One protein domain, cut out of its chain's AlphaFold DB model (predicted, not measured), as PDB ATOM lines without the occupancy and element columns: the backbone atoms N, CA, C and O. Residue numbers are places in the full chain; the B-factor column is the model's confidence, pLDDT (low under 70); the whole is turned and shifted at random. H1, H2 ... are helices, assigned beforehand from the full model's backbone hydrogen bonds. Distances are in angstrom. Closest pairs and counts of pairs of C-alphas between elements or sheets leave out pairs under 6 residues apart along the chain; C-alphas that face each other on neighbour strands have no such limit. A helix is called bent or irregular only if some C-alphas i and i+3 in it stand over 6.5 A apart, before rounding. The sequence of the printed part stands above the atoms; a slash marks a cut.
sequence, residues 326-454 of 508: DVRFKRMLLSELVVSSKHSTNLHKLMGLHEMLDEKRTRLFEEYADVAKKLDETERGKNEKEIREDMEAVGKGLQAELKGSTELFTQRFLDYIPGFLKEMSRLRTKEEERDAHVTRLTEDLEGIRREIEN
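AT A GLANCE: This is residues 326 to 454 of the 508 residues of an uncharacterized protein of Chara braunii (UniProt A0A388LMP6). A long helical hairpin, H2 and H3a, is prolonged beyond its open end by H3b, the second arm of a bent helix, while short H1 stands crosswise at that end. Residues 432 to 454 of H3b stick out free and make much of the length. The printed part has 129 residues with three named helices in the order H1, H2, H3 and no named strand: all helix. It is extended, with a radius of gyration of the C-alphas of 27.7 A, and spans 100 by 28 by 21 A.

HOW THE PARTS SIT: Start with H1, residues 326 to 339, and H2, residues 344 to 379: they only just touch, with 3 pairs of C-alphas within 8 A, and only at the corner by their tight link. Their closest C-alphas, Leu 337 and Ser 344, are 6.6 A apart; at 70.0 degrees their lines are only just about perpendicular. H3, residues 384 to 454, was assigned as one helix by its hydrogen bonds but is bent, with C-alphas 415 and 418 6.6 A apart; its arms H3a and H3b stand at a steep tilt of 46 degrees. H2 touches H3a as a hairpin, opposite ways at a shallow tilt of 12 degrees, through residues 364 to 378 and 384 to 398 alone; their closest C-alphas, Thr 378 and Glu 384, are 6.2 A apart. H1 and H3b are close but not clearly touching: their closest C-alphas, Leu 333 and Met 424, are 8.0 A apart. H2 and H3b are apart. In H1, H2, H3a and H3b every O i to N i+4 pair is within hydrogen-bond range.

IN THESE COORDINATES: Find C-alpha 326 at (206.964, 277.801, 289.293); H1 runs 19.6 A to C-alpha 339. H2 covers 52.7 A, H3a, residues 384 to 415, 46.5 A, and H3b, residues 418 to 454, 54.7 A, ending at (240.345, 278.493, 318.302).

THE WHOLE: The C-alphas farthest apart, Asn 383 and Asn 454, are 100.1 A apart. The printed part has no cut, and both links are tight. Look for pLDDT under 70 at residues 326 to 347 and 382.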
ATOM      1  N   ASP A 326     207.439 277.306 290.587       60.16
ATOM      2  CA  ASP A 326     206.964 277.801 289.293       60.16
ATOM      3  C   ASP A 326     207.186 279.318 289.090       60.16
ATOM      4  O   ASP A 326     207.490 279.767 287.985       60.16
ATOM      5  N   VAL A 327     207.107 280.126 290.156       62.75
ATOM      6  CA  VAL A 327     207.356 281.581 290.094       62.75
ATOM      7  C   VAL A 327     208.855 281.870 290.024       62.75
ATOM      8  O   VAL A 327     209.287 282.678 289.201       62.75
ATOM      9  N   ARG A 328     209.661 281.158 290.826       63.59
ATOM     10  CA  ARG A 328     211.130 281.237 290.759       63.59
ATOM     11  C   ARG A 328     211.650 280.795 289.398       63.59
ATOM     12  O   ARG A 328     212.479 281.485 288.818       63.59
ATOM     13  N   PHE A 329     211.099 279.711 288.859       60.03
ATOM     14  CA  PHE A 329     211.458 279.186 287.548       60.03
ATOM     15  C   PHE A 329     211.084 280.148 286.422       60.03
ATOM     16  O   PHE A 329     211.932 280.422 285.582       60.03
ATOM     17  N   LYS A 330     209.874 280.732 286.426       67.50
ATOM     18  CA  LYS A 330     209.484 281.771 285.453       67.50
ATOM     19  C   LYS A 330     210.397 282.990 285.526       67.50
ATOM     20  O   LYS A 330     210.796 283.505 284.488       67.50
ATOM     21  N   ARG A 331     210.766 283.437 286.726       68.25
ATOM     22  CA  ARG A 331     211.641 284.601 286.901       68.25
ATOM     23  C   ARG A 331     213.072 284.316 286.467       68.25
ATOM     24  O   ARG A 331     213.636 285.114 285.741       68.25
ATOM     25  N   MET A 332     213.619 283.162 286.836       67.06
ATOM     26  CA  MET A 332     214.919 282.685 286.369       67.06
ATOM     27  C   MET A 332     214.947 282.566 284.845       67.06
ATOM     28  O   MET A 332     215.863 283.077 284.219       67.06
ATOM     29  N   LEU A 333     213.899 281.995 284.245       64.94
ATOM     30  CA  LEU A 333     213.711 281.954 282.798       64.94
ATOM     31  C   LEU A 333     213.790 283.339 282.178       64.94
ATOM     32  O   LEU A 333     214.532 283.537 281.226       64.94
ATOM     33  N   LEU A 334     213.031 284.293 282.716       66.44
ATOM     34  CA  LEU A 334     212.983 285.654 282.200       66.44
ATOM     35  C   LEU A 334     214.304 286.400 282.418       66.44
ATOM     36  O   LEU A 334     214.761 287.076 281.504       66.44
ATOM     37  N   SER A 335     214.943 286.249 283.577       65.12
ATOM     38  CA  SER A 335     216.243 286.850 283.888       65.12
ATOM     39  C   SER A 335     217.335 286.289 282.987       65.12
ATOM     40  O   SER A 335     218.090 287.053 282.396       65.12
ATOM     41  N   GLU A 336     217.383 284.969 282.811       64.12
ATOM     42  CA  GLU A 336     218.360 284.322 281.941       64.12
ATOM     43  C   GLU A 336     218.098 284.678 280.473       64.12
ATOM     44  O   GLU A 336     219.039 284.977 279.745       64.12
ATOM     45  N   LEU A 337     216.836 284.722 280.025       62.38
ATOM     46  CA  LEU A 337     216.500 285.131 278.657       62.38
ATOM     47  C   LEU A 337     216.835 286.598 278.372       62.38
ATOM     48  O   LEU A 337     217.232 286.913 277.252       62.38
ATOM     49  N   VAL A 338     216.662 287.487 279.353       62.47
ATOM     50  CA  VAL A 338     216.943 288.923 279.208       62.47
ATOM     51  C   VAL A 338     218.440 289.219 279.310       62.47
ATOM     52  O   VAL A 338     218.936 290.077 278.583       62.47
ATOM     53  N   VAL A 339     219.174 288.512 280.172       59.78
ATOM     54  CA  VAL A 339     220.619 288.718 280.377       59.78
ATOM     55  C   VAL A 339     221.456 287.966 279.334       59.78
ATOM     56  O   VAL A 339     222.522 288.434 278.933       59.78
ATOM     57  N   SER A 340     220.977 286.824 278.838       58.88
ATOM     58  CA  SER A 340     221.648 286.068 277.782       58.88
ATOM     59  C   SER A 340     221.449 286.749 276.430       58.88
ATOM     60  O   SER A 340     220.421 286.588 275.767       58.88
ATOM     61  N   SER A 341     222.487 287.436 275.944       54.84
ATOM     62  CA  SER A 341     222.528 287.946 274.564       54.84
ATOM     63  C   SER A 341     222.253 286.843 273.533       54.84
ATOM     64  O   SER A 341     221.667 287.114 272.483       54.84
ATOM     65  N   LYS A 342     222.570 285.581 273.867       63.06
ATOM     66  CA  LYS A 342     222.328 284.392 273.036       63.06
ATOM     67  C   LYS A 342     220.847 284.021 272.903       63.06
ATOM     68  O   LYS A 342     220.495 283.341 271.944       63.06
ATOM     69  N   HIS A 343     219.980 284.453 273.820       57.97
ATOM     70  CA  HIS A 343     218.534 284.185 273.768       57.97
ATOM     71  C   HIS A 343     217.697 285.403 273.367       57.97
ATOM     72  O   HIS A 343     216.494 285.265 273.136       57.97
ATOM     73  N   SER A 344     218.323 286.568 273.192       64.19
ATOM     74  CA  SER A 344     217.663 287.798 272.734       64.19
ATOM     75  C   SER A 344     216.915 287.625 271.403       64.19
ATOM     76  O   SER A 344     215.804 288.135 271.240       64.19
ATOM     77  N   THR A 345     217.473 286.839 270.477       69.25
ATOM     78  CA  THR A 345     216.864 286.505 269.180       69.25
ATOM     79  C   THR A 345     215.621 285.636 269.336       69.25
ATOM     80  O   THR A 345     214.633 285.837 268.634       69.25
ATOM     81  N   ASN A 346     215.630 284.700 270.283       67.44
ATOM     82  CA  ASN A 346     214.473 283.868 270.597       67.44
ATOM     83  C   ASN A 346     213.355 284.674 271.275       67.44
ATOM     84  O   ASN A 346     212.185 284.502 270.942       67.44
ATOM     85  N   LEU A 347     213.717 285.606 272.159       68.50
ATOM     86  CA  LEU A 347     212.788 286.568 272.754       68.50
ATOM     87  C   LEU A 347     212.158 287.473 271.691       68.50
ATOM     88  O   LEU A 347     210.948 287.666 271.697       68.50
ATOM     89  N   HIS A 348     212.951 287.957 270.730       71.56
ATOM     90  CA  HIS A 348     212.445 288.714 269.582       71.56
ATOM     91  C   HIS A 348     211.470 287.895 268.733       71.56
ATOM     92  O   HIS A 348     210.432 288.414 268.333       71.56
ATOM     93  N   LYS A 349     211.759 286.610 268.490       77.00
ATOM     94  CA  LYS A 349     210.837 285.709 267.779       77.00
ATOM     95  C   LYS A 349     209.527 285.516 268.546       77.00
ATOM     96  O   LYS A 349     208.464 285.570 267.935       77.00
ATOM     97  N   LEU A 350     209.591 285.340 269.868       73.19
ATOM     98  CA  LEU A 350     208.407 285.213 270.722       73.19
ATOM     99  C   LEU A 350     207.584 286.510 270.744       73.19
ATOM    100  O   LEU A 350     206.365 286.466 270.614       73.19
ATOM    101  N   MET A 351     208.248 287.664 270.848       73.81
ATOM    102  CA  MET A 351     207.606 288.976 270.759       73.81
ATOM    103  C   MET A 351     206.950 289.191 269.396       73.81
ATOM    104  O   MET A 351     205.801 289.615 269.343       73.81
ATOM    105  N   GLY A 352     207.634 288.849 268.300       79.31
ATOM    106  CA  GLY A 352     207.070 288.933 266.953       79.31
ATOM    107  C   GLY A 352     205.847 288.030 266.775       79.31
ATOM    108  O   GLY A 352     204.871 288.424 266.143       79.31
ATOM    109  N   LEU A 353     205.857 286.842 267.384       76.25
ATOM    110  CA  LEU A 353     204.709 285.939 267.387       76.25
ATOM    111  C   LEU A 353     203.540 286.497 268.213       76.25
ATOM    112  O   LEU A 353     202.397 286.430 267.770       76.25
ATOM    113  N   HIS A 354     203.815 287.107 269.369       73.12
ATOM    114  CA  HIS A 354     202.793 287.799 270.152       73.12
ATOM    115  C   HIS A 354     202.205 289.001 269.393       73.12
ATOM    116  O   HIS A 354     200.994 289.198 269.407       73.12
ATOM    117  N   GLU A 355     203.033 289.800 268.713       78.69
ATOM    118  CA  GLU A 355     202.573 290.926 267.887       78.69
ATOM    119  C   GLU A 355     201.681 290.449 266.737       78.69
ATOM    120  O   GLU A 355     200.594 290.989 266.553       78.69
ATOM    121  N   MET A 356     202.081 289.383 266.038       80.69
ATOM    122  CA  MET A 356     201.266 288.765 264.989       80.69
ATOM    123  C   MET A 356     199.900 288.302 265.520       80.69
ATOM    124  O   MET A 356     198.880 288.503 264.861       80.69
ATOM    125  N   LEU A 357     199.860 287.679 266.702       75.75
ATOM    126  CA  LEU A 357     198.607 287.237 267.321       75.75
ATOM    127  C   LEU A 357     197.711 288.420 267.712       75.75
ATOM    128  O   LEU A 357     196.500 288.350 267.510       75.75
ATOM    129  N   ASP A 358     198.288 289.504 268.234       76.38
ATOM    130  CA  ASP A 358     197.532 290.700 268.631       76.38
ATOM    131  C   ASP A 358     196.974 291.452 267.408       76.38
ATOM    132  O   ASP A 358     195.823 291.893 267.418       76.38
ATOM    133  N   GLU A 359     197.743 291.533 266.316       82.50
ATOM    134  CA  GLU A 359     197.279 292.073 265.032       82.50
ATOM    135  C   GLU A 359     196.114 291.261 264.466       82.50
ATOM    136  O   GLU A 359     195.075 291.828 264.125       82.50
ATOM    137  N   LYS A 360     196.253 289.929 264.421       79.50
ATOM    138  CA  LYS A 360     195.185 289.044 263.935       79.50
ATOM    139  C   LYS A 360     193.933 289.147 264.789       79.50
ATOM    140  O   LYS A 360     192.838 289.250 264.252       79.50
ATOM    141  N   ARG A 361     194.089 289.184 266.113       76.50
ATOM    142  CA  ARG A 361     192.975 289.387 267.041       76.50
ATOM    143  C   ARG A 361     192.257 290.711 266.780       76.50
ATOM    144  O   ARG A 361     191.034 290.745 266.824       76.50
ATOM    145  N   THR A 362     193.004 291.782 266.516       82.38
ATOM    146  CA  THR A 362     192.429 293.107 266.243       82.38
ATOM    147  C   THR A 362     191.630 293.104 264.941       82.38
ATOM    148  O   THR A 362     190.473 293.513 264.960       82.38
ATOM    149  N   ARG A 363     192.181 292.542 263.855       85.06
ATOM    150  CA  ARG A 363     191.451 292.378 262.581       85.06
ATOM    151  C   ARG A 363     190.162 291.581 262.744       85.06
ATOM    152  O   ARG A 363     189.126 291.982 262.236       85.06
ATOM    153  N   LEU A 364     190.208 290.501 263.523       80.19
ATOM    154  CA  LEU A 364     189.041 289.657 263.793       80.19
ATOM    155  C   LEU A 364     187.916 290.443 264.490       80.19
ATOM    156  O   LEU A 364     186.740 290.241 264.197       80.19
ATOM    157  N   PHE A 365     188.264 291.372 265.386       81.00
ATOM    158  CA  PHE A 365     187.285 292.263 266.011       81.00
ATOM    159  C   PHE A 365     186.731 293.323 265.054       81.00
ATOM    160  O   PHE A 365     185.550 293.649 265.155       81.00
ATOM    161  N   GLU A 366     187.548 293.854 264.144       86.50
ATOM    162  CA  GLU A 366     187.102 294.807 263.117       86.50
ATOM    163  C   GLU A 366     186.130 294.145 262.136       86.50
ATOM    164  O   GLU A 366     185.035 294.657 261.915       86.50
ATOM    165  N   GLU A 367     186.468 292.954 261.639       82.12
ATOM    166  CA  GLU A 367     185.591 292.167 260.767       82.12
ATOM    167  C   GLU A 367     184.279 291.798 261.468       82.12
ATOM    168  O   GLU A 367     183.204 291.881 260.876       82.12
ATOM    169  N   TYR A 368     184.339 291.451 262.758       80.94
ATOM    170  CA  TYR A 368     183.140 291.209 263.555       80.94
ATOM    171  C   TYR A 368     182.269 292.469 263.694       80.94
ATOM    172  O   TYR A 368     181.044 292.388 263.590       80.94
ATOM    173  N   ALA A 369     182.881 293.637 263.906       85.56
ATOM    174  CA  ALA A 369     182.162 294.906 263.981       85.56
ATOM    175  C   ALA A 369     181.500 295.269 262.639       85.56
ATOM    176  O   ALA A 369     180.354 295.724 262.630       85.56
ATOM    177  N   ASP A 370     182.170 295.007 261.516       85.00
ATOM    178  CA  ASP A 370     181.611 295.199 260.175       85.00
ATOM    179  C   ASP A 370     180.421 294.268 259.914       85.00
ATOM    180  O   ASP A 370     179.387 294.707 259.404       85.00
ATOM    181  N   VAL A 371     180.517 292.996 260.318       82.62
ATOM    182  CA  VAL A 371     179.401 292.039 260.244       82.62
ATOM    183  C   VAL A 371     178.222 292.508 261.099       82.62
ATOM    184  O   VAL A 371     177.086 292.514 260.622       82.62
ATOM    185  N   ALA A 372     178.475 292.955 262.332       82.62
ATOM    186  CA  ALA A 372     177.436 293.480 263.216       82.62
ATOM    187  C   ALA A 372     176.742 294.716 262.618       82.62
ATOM    188  O   ALA A 372     175.518 294.829 262.670       82.62
ATOM    189  N   LYS A 373     177.506 295.611 261.981       89.12
ATOM    190  CA  LYS A 373     176.963 296.781 261.286       89.12
ATOM    191  C   LYS A 373     176.103 296.389 260.081       89.12
ATOM    192  O   LYS A 373     175.024 296.945 259.903       89.12
ATOM    193  N   LYS A 374     176.537 295.412 259.274       83.75
ATOM    194  CA  LYS A 374     175.739 294.895 258.146       83.75
ATOM    195  C   LYS A 374     174.429 294.251 258.614       83.75
ATOM    196  O   LYS A 374     173.404 294.426 257.958       83.75
ATOM    197  N   LEU A 375     174.436 293.556 259.753       80.69
ATOM    198  CA  LEU A 375     173.219 293.017 260.378       80.69
ATOM    199  C   LEU A 375     172.222 294.124 260.748       80.69
ATOM    200  O   LEU A 375     171.060 294.028 260.356       80.69
ATOM    201  N   ASP A 376     172.676 295.202 261.397       85.75
ATOM    202  CA  ASP A 376     171.824 296.362 261.730       85.75
ATOM    203  C   ASP A 376     171.225 297.021 260.472       85.75
ATOM    204  O   ASP A 376     170.076 297.459 260.452       85.75
ATOM    205  N   GLU A 377     171.977 297.055 259.367       82.75
ATOM    206  CA  GLU A 377     171.478 297.563 258.085       82.75
ATOM    207  C   GLU A 377     170.459 296.628 257.412       82.75
ATOM    208  O   GLU A 377     169.592 297.098 256.670       82.75
ATOM    209  N   THR A 378     170.539 295.322 257.679       81.94
ATOM    210  CA  THR A 378     169.571 294.324 257.194       81.94
ATOM    211  C   THR A 378     168.223 294.516 257.879       81.94
ATOM    212  O   THR A 378     167.187 294.524 257.219       81.94
ATOM    213  N   GLU A 379     168.245 294.770 259.191       82.56
ATOM    214  CA  GLU A 379     167.053 295.057 259.997       82.56
ATOM    215  C   GLU A 379     166.302 296.311 259.501       82.56
ATOM    216  O   GLU A 379     165.086 296.419 259.647       82.56
ATOM    217  N   ARG A 380     166.998 297.225 258.808       86.56
ATOM    218  CA  ARG A 380     166.418 298.426 258.177       86.56
ATOM    219  C   ARG A 380     165.868 298.208 256.758       86.56
ATOM    220  O   ARG A 380     165.503 299.184 256.104       86.56
ATOM    221  N   GLY A 381     165.788 296.967 256.270       82.94
ATOM    222  CA  GLY A 381     165.117 296.627 255.008       82.94
ATOM    223  C   GLY A 381     165.993 296.661 253.750       82.94
ATOM    224  O   GLY A 381     165.464 296.788 252.645       82.94
ATOM    225  N   LYS A 382     167.324 296.548 253.879       68.50
ATOM    226  CA  LYS A 382     168.204 296.267 252.727       68.50
ATOM    227  C   LYS A 382     168.048 294.812 252.255       68.50
ATOM    228  O   LYS A 382     167.638 293.949 253.023       68.50
ATOM    229  N   ASN A 383     168.391 294.539 250.991       78.25
ATOM    230  CA  ASN A 383     168.282 293.218 250.354       78.25
ATOM    231  C   ASN A 383     168.972 292.104 251.177       78.25
ATOM    232  O   ASN A 383     170.183 291.917 251.081       78.25
ATOM    233  N   GLU A 384     168.194 291.301 251.914       81.75
ATOM    234  CA  GLU A 384     168.688 290.177 252.737       81.75
ATOM    235  C   GLU A 384     169.577 289.191 251.964       81.75
ATOM    236  O   GLU A 384     170.483 288.578 252.528       81.75
ATOM    237  N   LYS A 385     169.303 289.015 250.666       85.12
ATOM    238  CA  LYS A 385     169.989 288.031 249.825       85.12
ATOM    239  C   LYS A 385     171.461 288.392 249.595       85.12
ATOM    240  O   LYS A 385     172.317 287.528 249.724       85.12
ATOM    241  N   GLU A 386     171.736 289.669 249.338       83.50
ATOM    242  CA  GLU A 386     173.091 290.201 249.137       83.50
ATOM    243  C   GLU A 386     173.901 290.139 250.442       83.50
ATOM    244  O   GLU A 386     175.046 289.696 250.456       83.50
ATOM    245  N   ILE A 387     173.271 290.471 251.574       80.12
ATOM    246  CA  ILE A 387     173.939 290.463 252.883       80.12
ATOM    247  C   ILE A 387     174.280 289.037 253.333       80.12
ATOM    248  O   ILE A 387     175.344 288.809 253.910       80.12
ATOM    249  N   ARG A 388     173.417 288.056 253.037       84.88
ATOM    250  CA  ARG A 388     173.695 286.640 253.317       84.88
ATOM    251  C   ARG A 388     174.926 286.141 252.555       84.88
ATOM    252  O   ARG A 388     175.765 285.471 253.155       84.88
ATOM    253  N   GLU A 389     175.026 286.454 251.265       87.94
ATOM    254  CA  GLU A 389     176.162 286.050 250.424       87.94
ATOM    255  C   GLU A 389     177.470 286.696 250.913       87.94
ATOM    256  O   GLU A 389     178.482 286.007 251.063       87.94
ATOM    257  N   ASP A 390     177.422 287.980 251.280       84.44
ATOM    258  CA  ASP A 390     178.543 288.703 251.887       84.44
ATOM    259  C   ASP A 390     179.009 288.075 253.210       84.44
ATOM    260  O   ASP A 390     180.209 287.903 253.434       84.44
ATOM    261  N   MET A 391     178.079 287.718 254.101       81.69
ATOM    262  CA  MET A 391     178.420 287.087 255.381       81.69
ATOM    263  C   MET A 391     179.010 285.693 255.202       81.69
ATOM    264  O   MET A 391     179.938 285.320 255.923       81.69
ATOM    265  N   GLU A 392     178.516 284.925 254.232       88.88
ATOM    266  CA  GLU A 392     179.073 283.614 253.917       88.88
ATOM    267  C   GLU A 392     180.495 283.728 253.343       88.88
ATOM    268  O   GLU A 392     181.375 282.941 253.709       88.88
ATOM    269  N   ALA A 393     180.754 284.733 252.500       89.69
ATOM    270  CA  ALA A 393     182.089 285.020 251.983       89.69
ATOM    271  C   ALA A 393     183.067 285.426 253.102       89.69
ATOM    272  O   ALA A 393     184.172 284.881 253.175       89.69
ATOM    273  N   VAL A 394     182.643 286.311 254.013       83.69
ATOM    274  CA  VAL A 394     183.435 286.722 255.189       83.69
ATOM    275  C   VAL A 394     183.725 285.527 256.100       83.69
ATOM    276  O   VAL A 394     184.874 285.312 256.484       83.69
ATOM    277  N   GLY A 395     182.725 284.684 256.381       85.44
ATOM    278  CA  GLY A 395     182.896 283.483 257.203       85.44
ATOM    279  C   GLY A 395     183.903 282.487 256.617       85.44
ATOM    280  O   GLY A 395     184.760 281.974 257.341       85.44
ATOM    281  N   LYS A 396     183.858 282.249 255.298       90.50
ATOM    282  CA  LYS A 396     184.830 281.388 254.598       90.50
ATOM    283  C   LYS A 396     186.241 281.985 254.607       90.50
ATOM    284  O   LYS A 396     187.203 281.240 254.797       90.50
ATOM    285  N   GLY A 397     186.364 283.305 254.446       88.69
ATOM    286  CA  GLY A 397     187.639 284.025 254.543       88.69
ATOM    287  C   GLY A 397     188.281 283.882 255.924       88.69
ATOM    288  O   GLY A 397     189.413 283.408 256.031       88.69
ATOM    289  N   LEU A 398     187.514 284.173 256.979       80.62
ATOM    290  CA  LEU A 398     187.930 284.018 258.377       80.62
ATOM    291  C   LEU A 398     188.376 282.594 258.695       80.62
ATOM    292  O   LEU A 398     189.420 282.387 259.310       80.62
ATOM    293  N   GLN A 399     187.606 281.597 258.254       86.62
ATOM    294  CA  GLN A 399     187.932 280.194 258.488       86.62
ATOM    295  C   GLN A 399     189.256 279.790 257.820       86.62
ATOM    296  O   GLN A 399     190.058 279.078 258.431       86.62
ATOM    297  N   ALA A 400     189.504 280.243 256.588       87.88
ATOM    298  CA  ALA A 400     190.751 279.974 255.877       87.88
ATOM    299  C   ALA A 400     191.954 280.656 256.552       87.88
ATOM    300  O   ALA A 400     193.000 280.023 256.725       87.88
ATOM    301  N   GLU A 401     191.801 281.907 256.998       81.62
ATOM    302  CA  GLU A 401     192.858 282.637 257.707       81.62
ATOM    303  C   GLU A 401     193.170 282.017 259.079       81.62
ATOM    304  O   GLU A 401     194.342 281.815 259.419       81.62
ATOM    305  N   LEU A 402     192.140 281.629 259.839       79.81
ATOM    306  CA  LEU A 402     192.287 280.893 261.098       79.81
ATOM    307  C   LEU A 402     193.034 279.578 260.879       79.81
ATOM    308  O   LEU A 402     193.986 279.290 261.611       79.81
ATOM    309  N   LYS A 403     192.672 278.813 259.846       87.62
ATOM    310  CA  LYS A 403     193.329 277.542 259.525       87.62
ATOM    311  C   LYS A 403     194.807 277.737 259.178       87.62
ATOM    312  O   LYS A 403     195.657 277.125 259.823       87.62
ATOM    313  N   GLY A 404     195.127 278.658 258.267       85.69
ATOM    314  CA  GLY A 404     196.516 278.966 257.909       85.69
ATOM    315  C   GLY A 404     197.331 279.511 259.088       85.69
ATOM    316  O   GLY A 404     198.505 279.184 259.253       85.69
ATOM    317  N   SER A 405     196.709 280.302 259.970       76.12
ATOM    318  CA  SER A 405     197.363 280.794 261.188       76.12
ATOM    319  C   SER A 405     197.670 279.681 262.190       76.12
ATOM    320  O   SER A 405     198.740 279.688 262.798       76.12
ATOM    321  N   THR A 406     196.764 278.712 262.321       78.19
ATOM    322  CA  THR A 406     196.903 277.581 263.239       78.19
ATOM    323  C   THR A 406     198.004 276.643 262.762       78.19
ATOM    324  O   THR A 406     198.809 276.203 263.579       78.19
ATOM    325  N   GLU A 407     198.100 276.395 261.453       84.50
ATOM    326  CA  GLU A 407     199.178 275.610 260.832       84.50
ATOM    327  C   GLU A 407     200.548 276.285 261.004       84.50
ATOM    328  O   GLU A 407     201.490 275.655 261.479       84.50
ATOM    329  N   LEU A 408     200.659 277.590 260.728       78.50
ATOM    330  CA  LEU A 408     201.907 278.335 260.951       78.50
ATOM    331  C   LEU A 408     202.314 278.374 262.426       78.50
ATOM    332  O   LEU A 408     203.504 278.282 262.737       78.50
ATOM    333  N   PHE A 409     201.338 278.523 263.324       74.38
ATOM    334  CA  PHE A 409     201.576 278.505 264.760       74.38
ATOM    335  C   PHE A 409     202.054 277.124 265.197       74.38
ATOM    336  O   PHE A 409     203.122 277.023 265.780       74.38
ATOM    337  N   THR A 410     201.323 276.058 264.873       77.94
ATOM    338  CA  THR A 410     201.715 274.693 265.250       77.94
ATOM    339  C   THR A 410     203.061 274.312 264.657       77.94
ATOM    340  O   THR A 410     203.921 273.871 265.404       77.94
ATOM    341  N   GLN A 411     203.316 274.565 263.376       82.19
ATOM    342  CA  GLN A 411     204.593 274.200 262.767       82.19
ATOM    343  C   GLN A 411     205.770 274.965 263.393       82.19
ATOM    344  O   GLN A 411     206.696 274.355 263.921       82.19
ATOM    345  N   ARG A 412     205.723 276.305 263.432       78.12
ATOM    346  CA  ARG A 412     206.853 277.095 263.962       78.12
ATOM    347  C   ARG A 412     207.014 276.986 265.474       78.12
ATOM    348  O   ARG A 412     208.136 277.060 265.971       78.12
ATOM    349  N   PHE A 413     205.913 276.878 266.211       73.56
ATOM    350  CA  PHE A 413     205.960 276.808 267.667       73.56
ATOM    351  C   PHE A 413     206.412 275.425 268.130       73.56
ATOM    352  O   PHE A 413     207.275 275.342 269.003       73.56
ATOM    353  N   LEU A 414     205.905 274.344 267.524       77.62
ATOM    354  CA  LEU A 414     206.299 272.986 267.903       77.62
ATOM    355  C   LEU A 414     207.774 272.710 267.594       77.62
ATOM    356  O   LEU A 414     208.421 272.058 268.405       77.62
ATOM    357  N   ASP A 415     208.342 273.275 266.524       80.38
ATOM    358  CA  ASP A 415     209.782 273.159 266.237       80.38
ATOM    359  C   ASP A 415     210.656 273.870 267.288       80.38
ATOM    360  O   ASP A 415     211.801 273.487 267.544       80.38
ATOM    361  N   TYR A 416     210.117 274.906 267.937       74.69
ATOM    362  CA  TYR A 416     210.830 275.692 268.941       74.69
ATOM    363  C   TYR A 416     210.816 275.043 270.336       74.69
ATOM    364  O   TYR A 416     211.791 275.173 271.085       74.69
ATOM    365  N   ILE A 417     209.750 274.311 270.686       78.56
ATOM    366  CA  ILE A 417     209.577 273.714 272.023       78.56
ATOM    367  C   ILE A 417     210.741 272.779 272.405       78.56
ATOM    368  O   ILE A 417     211.295 272.971 273.490       78.56
ATOM    369  N   PRO A 418     211.182 271.809 271.575       82.12
ATOM    370  CA  PRO A 418     212.276 270.912 271.943       82.12
ATOM    371  C   PRO A 418     213.591 271.650 272.204       82.12
ATOM    372  O   PRO A 418     214.290 271.343 273.171       82.12
ATOM    373  N   GLY A 419     213.920 272.646 271.373       80.50
ATOM    374  CA  GLY A 419     215.126 273.460 271.538       80.50
ATOM    375  C   GLY A 419     215.094 274.273 272.831       80.50
ATOM    376  O   GLY A 419     216.077 274.306 273.571       80.50
ATOM    377  N   PHE A 420     213.939 274.859 273.141       75.81
ATOM    378  CA  PHE A 420     213.719 275.586 274.385       75.81
ATOM    379  C   PHE A 420     213.811 274.678 275.618       75.81
ATOM    380  O   PHE A 420     214.516 275.009 276.567       75.81
ATOM    381  N   LEU A 421     213.168 273.507 275.598       78.25
ATOM    382  CA  LEU A 421     213.231 272.544 276.702       78.25
ATOM    383  C   LEU A 421     214.657 272.036 276.939       78.25
ATOM    384  O   LEU A 421     215.090 271.950 278.085       78.25
ATOM    385  N   LYS A 422     215.413 271.760 275.869       86.50
ATOM    386  CA  LYS A 422     216.822 271.358 275.965       86.50
ATOM    387  C   LYS A 422     217.675 272.441 276.623       86.50
ATOM    388  O   LYS A 422     218.508 272.134 277.475       86.50
ATOM    389  N   GLU A 423     217.461 273.699 276.249       78.56
ATOM    390  CA  GLU A 423     218.172 274.822 276.856       78.56
ATOM    391  C   GLU A 423     217.797 274.989 278.331       78.56
ATOM    392  O   GLU A 423     218.673 275.175 279.172       78.56
ATOM    393  N   MET A 424     216.521 274.802 278.669       72.25
ATOM    394  CA  MET A 424     216.055 274.817 280.054       72.25
ATOM    395  C   MET A 424     216.672 273.718 280.912       72.25
ATOM    396  O   MET A 424     217.071 273.983 282.046       72.25
ATOM    397  N   SER A 425     216.805 272.504 280.381       77.19
ATOM    398  CA  SER A 425     217.519 271.430 281.072       77.19
ATOM    399  C   SER A 425     218.988 271.791 281.303       77.19
ATOM    400  O   SER A 425     219.491 271.594 282.404       77.19
ATOM    401  N   ARG A 426     219.659 272.380 280.306       88.62
ATOM    402  CA  ARG A 426     221.060 272.824 280.413       88.62
ATOM    403  C   ARG A 426     221.254 273.932 281.452       88.62
ATOM    404  O   ARG A 426     222.289 273.989 282.109       88.62
ATOM    405  N   LEU A 427     220.294 274.846 281.568       77.12
ATOM    406  CA  LEU A 427     220.327 275.907 282.574       77.12
ATOM    407  C   LEU A 427     220.103 275.347 283.976       77.12
ATOM    408  O   LEU A 427     220.845 275.699 284.888       77.12
ATOM    409  N   ARG A 428     219.166 274.406 284.126       75.44
ATOM    410  CA  ARG A 428     218.912 273.736 285.404       75.44
ATOM    411  C   ARG A 428     220.150 273.009 285.933       75.44
ATOM    412  O   ARG A 428     220.499 273.190 287.089       75.44
ATOM    413  N   THR A 429     220.867 272.270 285.085       89.31
ATOM    414  CA  THR A 429     222.101 271.587 285.518       89.31
ATOM    415  C   THR A 429     223.177 272.574 285.973       89.31
ATOM    416  O   THR A 429     223.874 272.325 286.948       89.31
ATOM    417  N   LYS A 430     223.296 273.730 285.308       84.50
ATOM    418  CA  LYS A 430     224.234 274.783 285.732       84.50
ATOM    419  C   LYS A 430     223.823 275.437 287.044       84.50
ATOM    420  O   LYS A 430     224.683 275.823 287.828       84.50
ATOM    421  N   GLU A 431     222.526 275.615 287.269       78.06
ATOM    422  CA  GLU A 431     222.018 276.125 288.538       78.06
ATOM    423  C   GLU A 431     222.346 275.162 289.683       78.06
ATOM    424  O   GLU A 431     222.927 275.594 290.673       78.06
ATOM    425  N   GLU A 432     222.107 273.864 289.492       86.38
ATOM    426  CA  GLU A 432     222.465 272.817 290.456       86.38
ATOM    427  C   GLU A 432     223.980 272.789 290.751       86.38
ATOM    428  O   GLU A 432     224.391 272.666 291.906       86.38
ATOM    429  N   GLU A 433     224.834 272.968 289.735       93.00
ATOM    430  CA  GLU A 433     226.290 273.093 289.912       93.00
ATOM    431  C   GLU A 433     226.680 274.332 290.733       93.00
ATOM    432  O   GLU A 433     227.557 274.254 291.601       93.00
ATOM    433  N   ARG A 434     226.038 275.482 290.483       87.12
ATOM    434  CA  ARG A 434     226.272 276.702 291.271       87.12
ATOM    435  C   ARG A 434     225.831 276.519 292.715       87.12
ATOM    436  O   ARG A 434     226.578 276.910 293.608       87.12
ATOM    437  N   ASP A 435     224.674 275.910 292.945       84.62
ATOM    438  CA  ASP A 435     224.168 275.644 294.290       84.62
ATOM    439  C   ASP A 435     225.130 274.728 295.056       84.62
ATOM    440  O   ASP A 435     225.512 275.042 296.182       84.62
ATOM    441  N   ALA A 436     225.642 273.674 294.411       95.62
ATOM    442  CA  ALA A 436     226.671 272.814 294.994       95.62
ATOM    443  C   ALA A 436     227.963 273.586 295.328       95.62
ATOM    444  O   ALA A 436     228.572 273.358 296.378       95.62
ATOM    445  N   HIS A 437     228.383 274.517 294.468       90.12
ATOM    446  CA  HIS A 437     229.519 275.401 294.741       90.12
ATOM    447  C   HIS A 437     229.273 276.323 295.940       90.12
ATOM    448  O   HIS A 437     230.162 276.480 296.779       90.12
ATOM    449  N   VAL A 438     228.080 276.913 296.047       89.00
ATOM    450  CA  VAL A 438     227.698 277.777 297.172       89.00
ATOM    451  C   VAL A 438     227.664 276.985 298.479       89.00
ATOM    452  O   VAL A 438     228.161 277.476 299.493       89.00
ATOM    453  N   THR A 439     227.157 275.747 298.471       94.94
ATOM    454  CA  THR A 439     227.195 274.865 299.648       94.94
ATOM    455  C   THR A 439     228.631 274.600 300.096       94.94
ATOM    456  O   THR A 439     228.944 274.832 301.261       94.94
ATOM    457  N   ARG A 440     229.532 274.221 299.176       97.62
ATOM    458  CA  ARG A 440     230.956 273.991 299.499       97.62
ATOM    459  C   ARG A 440     231.629 275.234 300.083       97.62
ATOM    460  O   ARG A 440     232.278 275.151 301.118       97.62
ATOM    461  N   LEU A 441     231.419 276.401 299.469       96.12
ATOM    462  CA  LEU A 441     231.952 277.669 299.981       96.12
ATOM    463  C   LEU A 441     231.418 277.997 301.382       96.12
ATOM    464  O   LEU A 441     232.145 278.533 302.215       96.12
ATOM    465  N   THR A 442     230.154 277.676 301.650       96.25
ATOM    466  CA  THR A 442     229.544 277.887 302.968       96.25
ATOM    467  C   THR A 442     230.201 277.000 304.029       96.25
ATOM    468  O   THR A 442     230.535 277.489 305.109       96.25
ATOM    469  N   GLU A 443     230.449 275.727 303.710       98.19
ATOM    470  CA  GLU A 443     231.151 274.784 304.590       98.19
ATOM    471  C   GLU A 443     232.597 275.225 304.874       98.19
ATOM    472  O   GLU A 443     233.033 275.215 306.030       98.19
ATOM    473  N   ASP A 444     233.320 275.686 303.848       97.75
ATOM    474  CA  ASP A 444     234.688 276.203 303.982       97.75
ATOM    475  C   ASP A 444     234.737 277.437 304.898       97.75
ATOM    476  O   ASP A 444     235.566 277.520 305.811       97.75
ATOM    477  N   LEU A 445     233.807 278.383 304.716       96.75
ATOM    478  CA  LEU A 445     233.693 279.570 305.567       96.75
ATOM    479  C   LEU A 445     233.356 279.213 307.020       96.75
ATOM    480  O   LEU A 445     233.860 279.852 307.950       96.75
ATOM    481  N   GLU A 446     232.533 278.189 307.247       98.19
ATOM    482  CA  GLU A 446     232.256 277.675 308.590       98.19
ATOM    483  C   GLU A 446     233.493 276.997 309.210       98.19
ATOM    484  O   GLU A 446     233.751 277.135 310.412       98.19
ATOM    485  N   GLY A 447     234.305 276.307 308.402       98.19
ATOM    486  CA  GLY A 447     235.623 275.794 308.786       98.19
ATOM    487  C   GLY A 447     236.559 276.900 309.275       98.19
ATOM    488  O   GLY A 447     236.994 276.877 310.429       98.19
ATOM    489  N   ILE A 448     236.779 277.922 308.445       97.88
ATOM    490  CA  ILE A 448     237.635 279.077 308.763       97.88
ATOM    491  C   ILE A 448     237.144 279.793 310.030       97.88
ATOM    492  O   ILE A 448     237.936 280.146 310.907       97.88
ATOM    493  N   ARG A 449     235.825 279.965 310.187       97.81
ATOM    494  CA  ARG A 449     235.238 280.580 311.386       97.81
ATOM    495  C   ARG A 449     235.593 279.806 312.663       97.81
ATOM    496  O   ARG A 449     235.903 280.427 313.681       97.81
ATOM    497  N   ARG A 450     235.578 278.468 312.622       98.62
ATOM    498  CA  ARG A 450     235.981 277.620 313.761       98.62
ATOM    499  C   ARG A 450     237.473 277.748 314.073       98.62
ATOM    500  O   ARG A 450     237.842 277.793 315.247       98.62
ATOM    501  N   GLU A 451     238.325 277.836 313.055       98.31
ATOM    502  CA  GLU A 451     239.765 278.051 313.237       98.31
ATOM    503  C   GLU A 451     240.068 279.404 313.889       98.31
ATOM    504  O   GLU A 451     240.824 279.459 314.861       98.31
ATOM    505  N   ILE A 452     239.417 280.478 313.430       97.81
ATOM    506  CA  ILE A 452     239.543 281.821 314.016       97.81
ATOM    507  C   ILE A 452     239.162 281.812 315.503       97.81
ATOM    508  O   ILE A 452     239.880 282.374 316.333       97.81
ATOM    509  N   GLU A 453     238.072 281.136 315.868       98.44
ATOM    510  CA  GLU A 453     237.632 281.026 317.264       98.44
ATOM    511  C   GLU A 453     238.650 280.266 318.138       98.44
ATOM    512  O   GLU A 453     238.920 280.645 319.281       98.44
ATOM    513  N   ASN A 454     239.282 279.218 317.602       98.44
ATOM    514  CA  ASN A 454     240.345 278.493 318.302       98.44
ATOM    515  C   ASN A 454     241.613 279.345 318.470       98.44
ATOM    516  O   ASN A 454     242.200 279.362 319.557       98.44
TER     517      ASN A 454